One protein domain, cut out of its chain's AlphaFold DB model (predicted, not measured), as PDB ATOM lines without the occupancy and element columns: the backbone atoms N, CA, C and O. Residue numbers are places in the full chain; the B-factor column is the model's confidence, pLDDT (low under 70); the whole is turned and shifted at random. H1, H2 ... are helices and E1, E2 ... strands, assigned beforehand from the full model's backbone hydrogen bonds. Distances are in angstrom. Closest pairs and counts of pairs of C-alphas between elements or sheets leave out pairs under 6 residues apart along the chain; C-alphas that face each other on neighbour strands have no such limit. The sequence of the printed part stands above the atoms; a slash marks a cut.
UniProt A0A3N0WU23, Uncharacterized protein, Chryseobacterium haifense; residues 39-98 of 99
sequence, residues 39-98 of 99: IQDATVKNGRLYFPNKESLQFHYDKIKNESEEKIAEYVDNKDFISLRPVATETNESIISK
ATOM      1  N   ILE A  39     247.786  68.355 140.594       91.12
ATOM      2  CA  ILE A  39     248.693  67.609 141.463       91.12
ATOM      3  C   ILE A  39     248.061  67.545 142.849       91.12
ATOM      4  O   ILE A  39     247.817  68.573 143.482       91.12
ATOM      5  N   GLN A  40     247.785  66.332 143.309       91.75
ATOM      6  CA  GLN A  40     247.206  66.060 144.618       91.75
ATOM      7  C   GLN A  40     248.156  65.180 145.429       91.75
ATOM      8  O   GLN A  40     248.970  64.441 144.873       91.75
ATOM      9  N   ASP A  41     248.084  65.280 146.754       90.94
ATOM     10  CA  ASP A  41     248.882  64.431 147.639       90.94
ATOM     11  C   ASP A  41     248.344  62.991 147.682       90.94
ATOM     12  O   ASP A  41     247.168  62.728 147.410       90.94
ATOM     13  N   ALA A  42     249.227  62.050 148.008       91.50
ATOM     14  CA  ALA A  42     248.889  60.648 148.171       91.50
ATOM     15  C   ALA A  42     247.989  60.444 149.396       91.50
ATOM     16  O   ALA A  42     248.234  61.009 150.468       91.50
ATOM     17  N   THR A  43     246.987  59.580 149.243       93.25
ATOM     18  CA  THR A  43     246.046  59.184 150.305       93.25
ATOM     19  C   THR A  43     246.079  57.674 150.495       93.25
ATOM     20  O   THR A  43     246.529  56.951 149.612       93.25
ATOM     21  N   VAL A  44     245.602  57.168 151.631       92.50
ATOM     22  CA  VAL A  44     245.507  55.722 151.861       92.50
ATOM     23  C   VAL A  44     244.096  55.250 151.521       92.50
ATOM     24  O   VAL A  44     243.115  55.751 152.066       92.50
ATOM     25  N   LYS A  45     243.980  54.271 150.617       92.25
ATOM     26  CA  LYS A  45     242.719  53.591 150.285       92.25
ATOM     27  C   LYS A  45     242.896  52.090 150.458       92.25
ATOM     28  O   LYS A  45     243.738  51.489 149.795       92.25
ATOM     29  N   ASN A  46     242.105  51.481 151.341       89.81
ATOM     30  CA  ASN A  46     242.150  50.040 151.626       89.81
ATOM     31  C   ASN A  46     243.568  49.541 151.981       89.81
ATOM     32  O   ASN A  46     244.026  48.527 151.457       89.81
ATOM     33  N   GLY A  47     244.291  50.300 152.815       87.44
ATOM     34  CA  GLY A  47     245.666  49.987 153.227       87.44
ATOM     35  C   GLY A  47     246.730  50.185 152.141       87.44
ATOM     36  O   GLY A  47     247.862  49.745 152.311       87.44
ATOM     37  N   ARG A  48     246.387  50.815 151.010       89.19
ATOM     38  CA  ARG A  48     247.307  51.075 149.896       89.19
ATOM     39  C   ARG A  48     247.502  52.567 149.705       89.19
ATOM     40  O   ARG A  48     246.531  53.324 149.719       89.19
ATOM     41  N   LEU A  49     248.741  52.967 149.449       91.12
ATOM     42  CA  LEU A  49     249.050  54.318 149.007       91.12
ATOM     43  C   LEU A  49     248.450  54.545 147.611       91.12
ATOM     44  O   LEU A  49     248.770  53.836 146.657       91.12
ATOM     45  N   TYR A  50     247.544  55.509 147.510       93.06
ATOM     46  CA  TYR A  50     246.760  55.823 146.326       93.06
ATOM     47  C   TYR A  50     247.077  57.230 145.825       93.06
ATOM     48  O   TYR A  50     247.023  58.207 146.578       93.06
ATOM     49  N   PHE A  51     247.319  57.321 144.519       94.56
ATOM     50  CA  PHE A  51     247.450  58.573 143.786       94.56
ATOM     51  C   PHE A  51     246.255  58.725 142.837       94.56
ATOM     52  O   PHE A  51     245.905  57.763 142.149       94.56
ATOM     53  N   PRO A  52     245.623  59.908 142.775       92.19
ATOM     54  CA  PRO A  52     244.409  60.104 141.985       92.19
ATOM     55  C   PRO A  52     244.650  60.137 140.473       92.19
ATOM     56  O   PRO A  52     243.732  59.860 139.709       92.19
ATOM     57  N   ASN A  53     245.865  60.470 140.032       92.19
ATOM     58  CA  ASN A  53     246.251  60.493 138.624       92.19
ATOM     59  C   ASN A  53     247.757  60.228 138.457       92.19
ATOM     60  O   ASN A  53     248.524  60.244 139.429       92.19
ATOM     61  N   LYS A  54     248.170  59.963 137.212       93.62
ATOM     62  CA  LYS A  54     249.558  59.624 136.864       93.62
ATOM     63  C   LYS A  54     250.509  60.781 137.157       93.62
ATOM     64  O   LYS A  54     251.632  60.550 137.592       93.62
ATOM     65  N   GLU A  55     250.061  62.010 136.951       94.75
ATOM     66  CA  GLU A  55     250.859  63.221 137.121       94.75
ATOM     67  C   GLU A  55     251.169  63.478 138.596       94.75
ATOM     68  O   GLU A  55     252.295  63.833 138.929       94.75
ATOM     69  N   SER A  56     250.214  63.214 139.491       94.62
ATOM     70  CA  SER A  56     250.414  63.277 140.940       94.62
ATOM     71  C   SER A  56     251.440  62.242 141.389       94.62
ATOM     72  O   SER A  56     252.374  62.584 142.109       94.62
ATOM     73  N   LEU A  57     251.315  60.994 140.923       94.62
ATOM     74  CA  LEU A  57     252.310  59.956 141.208       94.62
ATOM     75  C   LEU A  57     253.699  60.375 140.713       94.62
ATOM     76  O   LEU A  57     254.656  60.325 141.480       94.62
ATOM     77  N   GLN A  58     253.799  60.809 139.456       95.81
ATOM     78  CA  GLN A  58     255.066  61.207 138.846       95.81
ATOM     79  C   GLN A  58     255.714  62.369 139.606       95.81
ATOM     80  O   GLN A  58     256.898  62.301 139.916       95.81
ATOM     81  N   PHE A  59     254.936  63.395 139.957       94.88
ATOM     82  CA  PHE A  59     255.418  64.557 140.698       94.88
ATOM     83  C   PHE A  59     256.016  64.170 142.055       94.88
ATOM     84  O   PHE A  59     257.141  64.561 142.368       94.88
ATOM     85  N   HIS A  60     255.285  63.389 142.857       94.25
ATOM     86  CA  HIS A  60     255.775  62.980 144.177       94.25
ATOM     87  C   HIS A  60     256.948  62.014 144.065       94.25
ATOM     88  O   HIS A  60     257.918  62.162 144.800       94.25
ATOM     89  N   TYR A  61     256.908  61.083 143.110       94.56
ATOM     90  CA  TYR A  61     258.013  60.164 142.852       94.56
ATOM     91  C   TYR A  61     259.291  60.906 142.451       94.56
ATOM     92  O   TYR A  61     260.340  60.683 143.046       94.56
ATOM     93  N   ASP A  62     259.217  61.827 141.487       96.12
ATOM     94  CA  ASP A  62     260.379  62.596 141.035       96.12
ATOM     95  C   ASP A  62     260.972  63.468 142.138       96.12
ATOM     96  O   ASP A  62     262.187  63.674 142.155       96.12
ATOM     97  N   LYS A  63     260.135  63.930 143.072       93.94
ATOM     98  CA  LYS A  63     260.566  64.696 144.239       93.94
ATOM     99  C   LYS A  63     261.350  63.856 145.248       93.94
ATOM    100  O   LYS A  63     262.246  64.400 145.874       93.94
ATOM    101  N   ILE A  64     261.016  62.576 145.429       94.56
ATOM    102  CA  ILE A  64     261.589  61.755 146.514       94.56
ATOM    103  C   ILE A  64     262.602  60.705 146.045       94.56
ATOM    104  O   ILE A  64     263.424  60.269 146.837       94.56
ATOM    105  N   LYS A  65     262.575  60.277 144.776       93.69
ATOM    106  CA  LYS A  65     263.337  59.103 144.296       93.69
ATOM    107  C   LYS A  65     264.860  59.207 144.432       93.69
ATOM    108  O   LYS A  65     265.532  58.185 144.402       93.69
ATOM    109  N   ASN A  66     265.385  60.430 144.504       95.38
ATOM    110  CA  ASN A  66     266.817  60.714 144.621       95.38
ATOM    111  C   ASN A  66     267.180  61.295 146.000       95.38
ATOM    112  O   ASN A  66     268.314  61.727 146.193       95.38
ATOM    113  N   GLU A  67     266.214  61.373 146.918       96.19
ATOM    114  CA  GLU A  67     266.450  61.796 148.298       96.19
ATOM    115  C   GLU A  67     267.098  60.658 149.101       96.19
ATOM    116  O   GLU A  67     267.206  59.525 148.625       96.19
ATOM    117  N   SER A  68     267.545  60.955 150.324       94.69
ATOM    118  CA  SER A  68     268.119  59.931 151.201       94.69
ATOM    119  C   SER A  68     267.078  58.891 151.625       94.69
ATOM    120  O   SER A  68     265.872  59.157 151.636       94.69
ATOM    121  N   GLU A  69     267.542  57.705 152.018       92.06
ATOM    122  CA  GLU A  69     266.671  56.623 152.486       92.06
ATOM    123  C   GLU A  69     265.807  57.063 153.674       92.06
ATOM    124  O   GLU A  69     264.624  56.732 153.724       92.06
ATOM    125  N   GLU A  70     266.339  57.905 154.566       92.56
ATOM    126  CA  GLU A  70     265.596  58.489 155.688       92.56
ATOM    127  C   GLU A  70     264.447  59.373 155.218       92.56
ATOM    128  O   GLU A  70     263.360  59.320 155.785       92.56
ATOM    129  N   LYS A  71     264.662  60.176 154.173       92.94
ATOM    130  CA  LYS A  71     263.626  61.054 153.618       92.94
ATOM    131  C   LYS A  71     262.548  60.268 152.883       92.94
ATOM    132  O   LYS A  71     261.372  60.626 152.957       92.94
ATOM    133  N   ILE A  72     262.933  59.191 152.203       91.81
ATOM    134  CA  ILE A  72     261.992  58.282 151.544       91.81
ATOM    135  C   ILE A  72     261.168  57.528 152.596       91.81
ATOM    136  O   ILE A  72     259.943  57.474 152.474       91.81
ATOM    137  N   ALA A  73     261.816  56.996 153.637       90.88
ATOM    138  CA  ALA A  73     261.151  56.347 154.762       90.88
ATOM    139  C   ALA A  73     260.184  57.315 155.453       90.88
ATOM    140  O   ALA A  73     259.006  57.010 155.571       90.88
ATOM    141  N   GLU A  74     260.628  58.532 155.780       90.75
ATOM    142  CA  GLU A  74     259.798  59.578 156.387       90.75
ATOM    143  C   GLU A  74     258.570  59.924 155.525       90.75
ATOM    144  O   GLU A  74     257.474  60.108 156.053       90.75
ATOM    145  N   TYR A  75     258.707  59.994 154.196       90.50
ATOM    146  CA  TYR A  75     257.565  60.244 153.308       90.50
ATOM    147  C   TYR A  75     256.506  59.138 153.393       90.50
ATOM    148  O   TYR A  75     255.308  59.430 153.376       90.50
ATOM    149  N   VAL A  76     256.946  57.879 153.457       88.44
ATOM    150  CA  VAL A  76     256.071  56.704 153.503       88.44
ATOM    151  C   VAL A  76     255.468  56.517 154.896       88.44
ATOM    152  O   VAL A  76     254.254  56.368 155.004       88.44
ATOM    153  N   ASP A  77     256.287  56.594 155.941       87.56
ATOM    154  CA  ASP A  77     255.919  56.325 157.337       87.56
ATOM    155  C   ASP A  77     254.987  57.401 157.920       87.56
ATOM    156  O   ASP A  77     254.189  57.123 158.811       87.56
ATOM    157  N   ASN A  78     255.027  58.629 157.388       88.25
ATOM    158  CA  ASN A  78     254.085  59.693 157.760       88.25
ATOM    159  C   ASN A  78     252.677  59.508 157.164       88.25
ATOM    160  O   ASN A  78     251.781  60.318 157.419       88.25
ATOM    161  N   LYS A  79     252.463  58.485 156.332       87.12
ATOM    162  CA  LYS A  79     251.142  58.136 155.807       87.12
ATOM    163  C   LYS A  79     250.542  57.041 156.687       87.12
ATOM    164  O   LYS A  79     251.243  56.179 157.192       87.12
ATOM    165  N   ASP A  80     249.221  57.049 156.824       84.88
ATOM    166  CA  ASP A  80     248.477  56.102 157.668       84.88
ATOM    167  C   ASP A  80     248.362  54.698 157.019       84.88
ATOM    168  O   ASP A  80     247.271  54.176 156.784       84.88
ATOM    169  N   PHE A  81     249.492  54.116 156.597       86.25
ATOM    170  CA  PHE A  81     249.597  52.749 156.086       86.25
ATOM    171  C   PHE A  81     250.955  52.130 156.427       86.25
ATOM    172  O   PHE A  81     251.952  52.822 156.583       86.25
ATOM    173  N   ILE A  82     250.997  50.799 156.488       83.38
ATOM    174  CA  ILE A  82     252.231  50.045 156.718       83.38
ATOM    175  C   ILE A  82     252.706  49.471 155.383       83.38
ATOM    176  O   ILE A  82     251.978  48.723 154.724       83.38
ATOM    177  N   SER A  83     253.933  49.805 154.977       84.69
ATOM    178  CA  SER A  83     254.551  49.203 153.795       84.69
ATOM    179  C   SER A  83     254.920  47.743 154.063       84.69
ATOM    180  O   SER A  83     255.526  47.422 155.079       84.69
ATOM    181  N   LEU A  84     254.627  46.853 153.108       85.12
ATOM    182  CA  LEU A  84     255.114  45.463 153.132       85.12
ATOM    183  C   LEU A  84     256.623  45.358 152.862       85.12
ATOM    184  O   LEU A  84     257.223  44.303 153.055       85.12
ATOM    185  N   ARG A  85     257.219  46.434 152.345       86.12
ATOM    186  CA  ARG A  85     258.657  46.586 152.126       86.12
ATOM    187  C   ARG A  85     259.057  47.967 152.642       86.12
ATOM    188  O   ARG A  85     259.163  48.896 151.837       86.12
ATOM    189  N   PRO A  86     259.138  48.144 153.967       87.44
ATOM    190  CA  PRO A  86     259.594  49.402 154.537       87.44
ATOM    191  C   PRO A  86     261.054  49.640 154.135       87.44
ATOM    192  O   PRO A  86     261.824  48.692 153.969       87.44
ATOM    193  N   VAL A  87     261.418  50.905 153.942       87.81
ATOM    194  CA  VAL A  87     262.817  51.284 153.722       87.81
ATOM    195  C   VAL A  87     263.513  51.183 155.072       87.81
ATOM    196  O   VAL A  87     263.115  51.870 156.008       87.81
ATOM    197  N   ALA A  88     264.489  50.284 155.181       87.94
ATOM    198  CA  ALA A  88     265.247  50.109 156.409       87.94
ATOM    199  C   ALA A  88     266.248  51.254 156.557       87.94
ATOM    200  O   ALA A  88     267.095  51.453 155.696       87.94
ATOM    201  N   THR A  89     266.135  51.987 157.652       88.88
ATOM    202  CA  THR A  89     267.035  53.061 158.060       88.88
ATOM    203  C   THR A  89     267.557  52.742 159.455       88.88
ATOM    204  O   THR A  89     266.932  51.982 160.202       88.88
ATOM    205  N   GLU A  90     268.655  53.377 159.869       85.62
ATOM    206  CA  GLU A  90     269.194  53.203 161.229       85.62
ATOM    207  C   GLU A  90     268.145  53.492 162.322       85.62
ATOM    208  O   GLU A  90     268.168  52.910 163.407       85.62
ATOM    209  N   THR A  91     267.188  54.381 162.038       84.38
ATOM    210  CA  THR A  91     266.159  54.806 162.991       84.38
ATOM    211  C   THR A  91     264.975  53.846 163.091       84.38
ATOM    212  O   THR A  91     264.366  53.764 164.160       84.38
ATOM    213  N   ASN A  92     264.637  53.109 162.027       82.75
ATOM    214  CA  ASN A  92     263.451  52.244 161.990       82.75
ATOM    215  C   ASN A  92     263.769  50.736 161.928       82.75
ATOM    216  O   ASN A  92     262.861  49.914 162.077       82.75
ATOM    217  N   GLU A  93     265.042  50.349 161.816       81.50
ATOM    218  CA  GLU A  93     265.486  48.950 161.731       81.50
ATOM    219  C   GLU A  93     264.958  48.080 162.889       81.50
ATOM    220  O   GLU A  93     264.505  46.946 162.698       81.50
ATOM    221  N   SER A  94     264.928  48.632 164.105       81.81
ATOM    222  CA  SER A  94     264.417  47.940 165.301       81.81
ATOM    223  C   SER A  94     262.897  47.707 165.305       81.81
ATOM    224  O   SER A  94     262.408  46.864 166.061       81.81
ATOM    225  N   ILE A  95     262.152  48.459 164.491       79.31
ATOM    226  CA  ILE A  95     260.700  48.339 164.319       79.31
ATOM    227  C   ILE A  95     260.410  47.306 163.228       79.31
ATOM    228  O   ILE A  95     259.533  46.462 163.397       79.31
ATOM    229  N   ILE A  96     261.187  47.336 162.142       81.25
ATOM    230  CA  ILE A  96     261.050  46.419 161.005       81.25
ATOM    231  C   ILE A  96     261.410  44.985 161.409       81.25
ATOM    232  O   ILE A  96     260.677  44.063 161.084       81.25
ATOM    233  N   SER A  97     262.499  44.795 162.160       75.50
ATOM    234  CA  SER A  97     263.002  43.468 162.562       75.50
ATOM    235  C   SER A  97     262.137  42.714 163.583       75.50
ATOM    236  O   SER A  97     262.398  41.544 163.858       75.50
ATOM    237  N   LYS A  98     261.132  43.371 164.175       62.97
ATOM    238  CA  LYS A  98     260.217  42.769 165.163       62.97
ATOM    239  C   LYS A  98     258.897  42.272 164.566       62.97
ATOM    240  O   LYS A  98     258.142  41.630 165.297       62.97
TER     241      LYS A  98
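This is residues 39 to 98 of the 99 residues of an uncharacterized protein of Chryseobacterium haifense (UniProt A0A3N0WU23). A flat, open chain of small parts: the hairpin of E1 and E2 leads into the helix H1, H1 and H2 make an angle with the end of H1 near H2, and a long unnamed stretch runs from H2 to the short helix H3 at the far end. The printed part has 60 residues, with two strands and then three helices along the chain, E1, E2, H1, H2, H3; the two-stranded sheet is antiparallel. The class is mostly helix. The whole is only just compact, close to loose, with a radius of gyration of the C-alphas of 12.2 A and spans of 34 by 28 by 14 A.

E1, residues 43 to 45, and E2, residues 48 to 50, form an antiparallel hairpin, with N 43 and O 50 at 3.0 A and N 50 and O 43 at 2.7 A, within hydrogen-bond range. A tight link joins E2 to H1, residues 54 to 64. H1 and H2, residues 69 to 77, are close but not clearly touching; their closest C-alphas, those of Ile 64 and Ile 72, are 6.1 A apart. They run opposite ways at a steep tilt of 43 degrees. H3, residues 93 to 96, is apart from H1 and H2. In H1 and H2 every O i to N i+4 pair is within hydrogen-bond range; H3 is too short for such a pair.

E1 begins at C-alpha 43 (246.046, 59.184, 150.305) and spans 6.5 A; E2 spans 6.0 A. H1 spans 15.6 A, H2 11.8 A, and H3 5.2 A, ending at C-alpha 96 (261.050, 46.419, 161.005).

The C-alphas farthest apart, those of Ile 39 and Lys 98, are 36.2 A apart. The printed part has no cut. The link from H2 to H3 is long, 15 residues. Residue 98 has a pLDDT under 70.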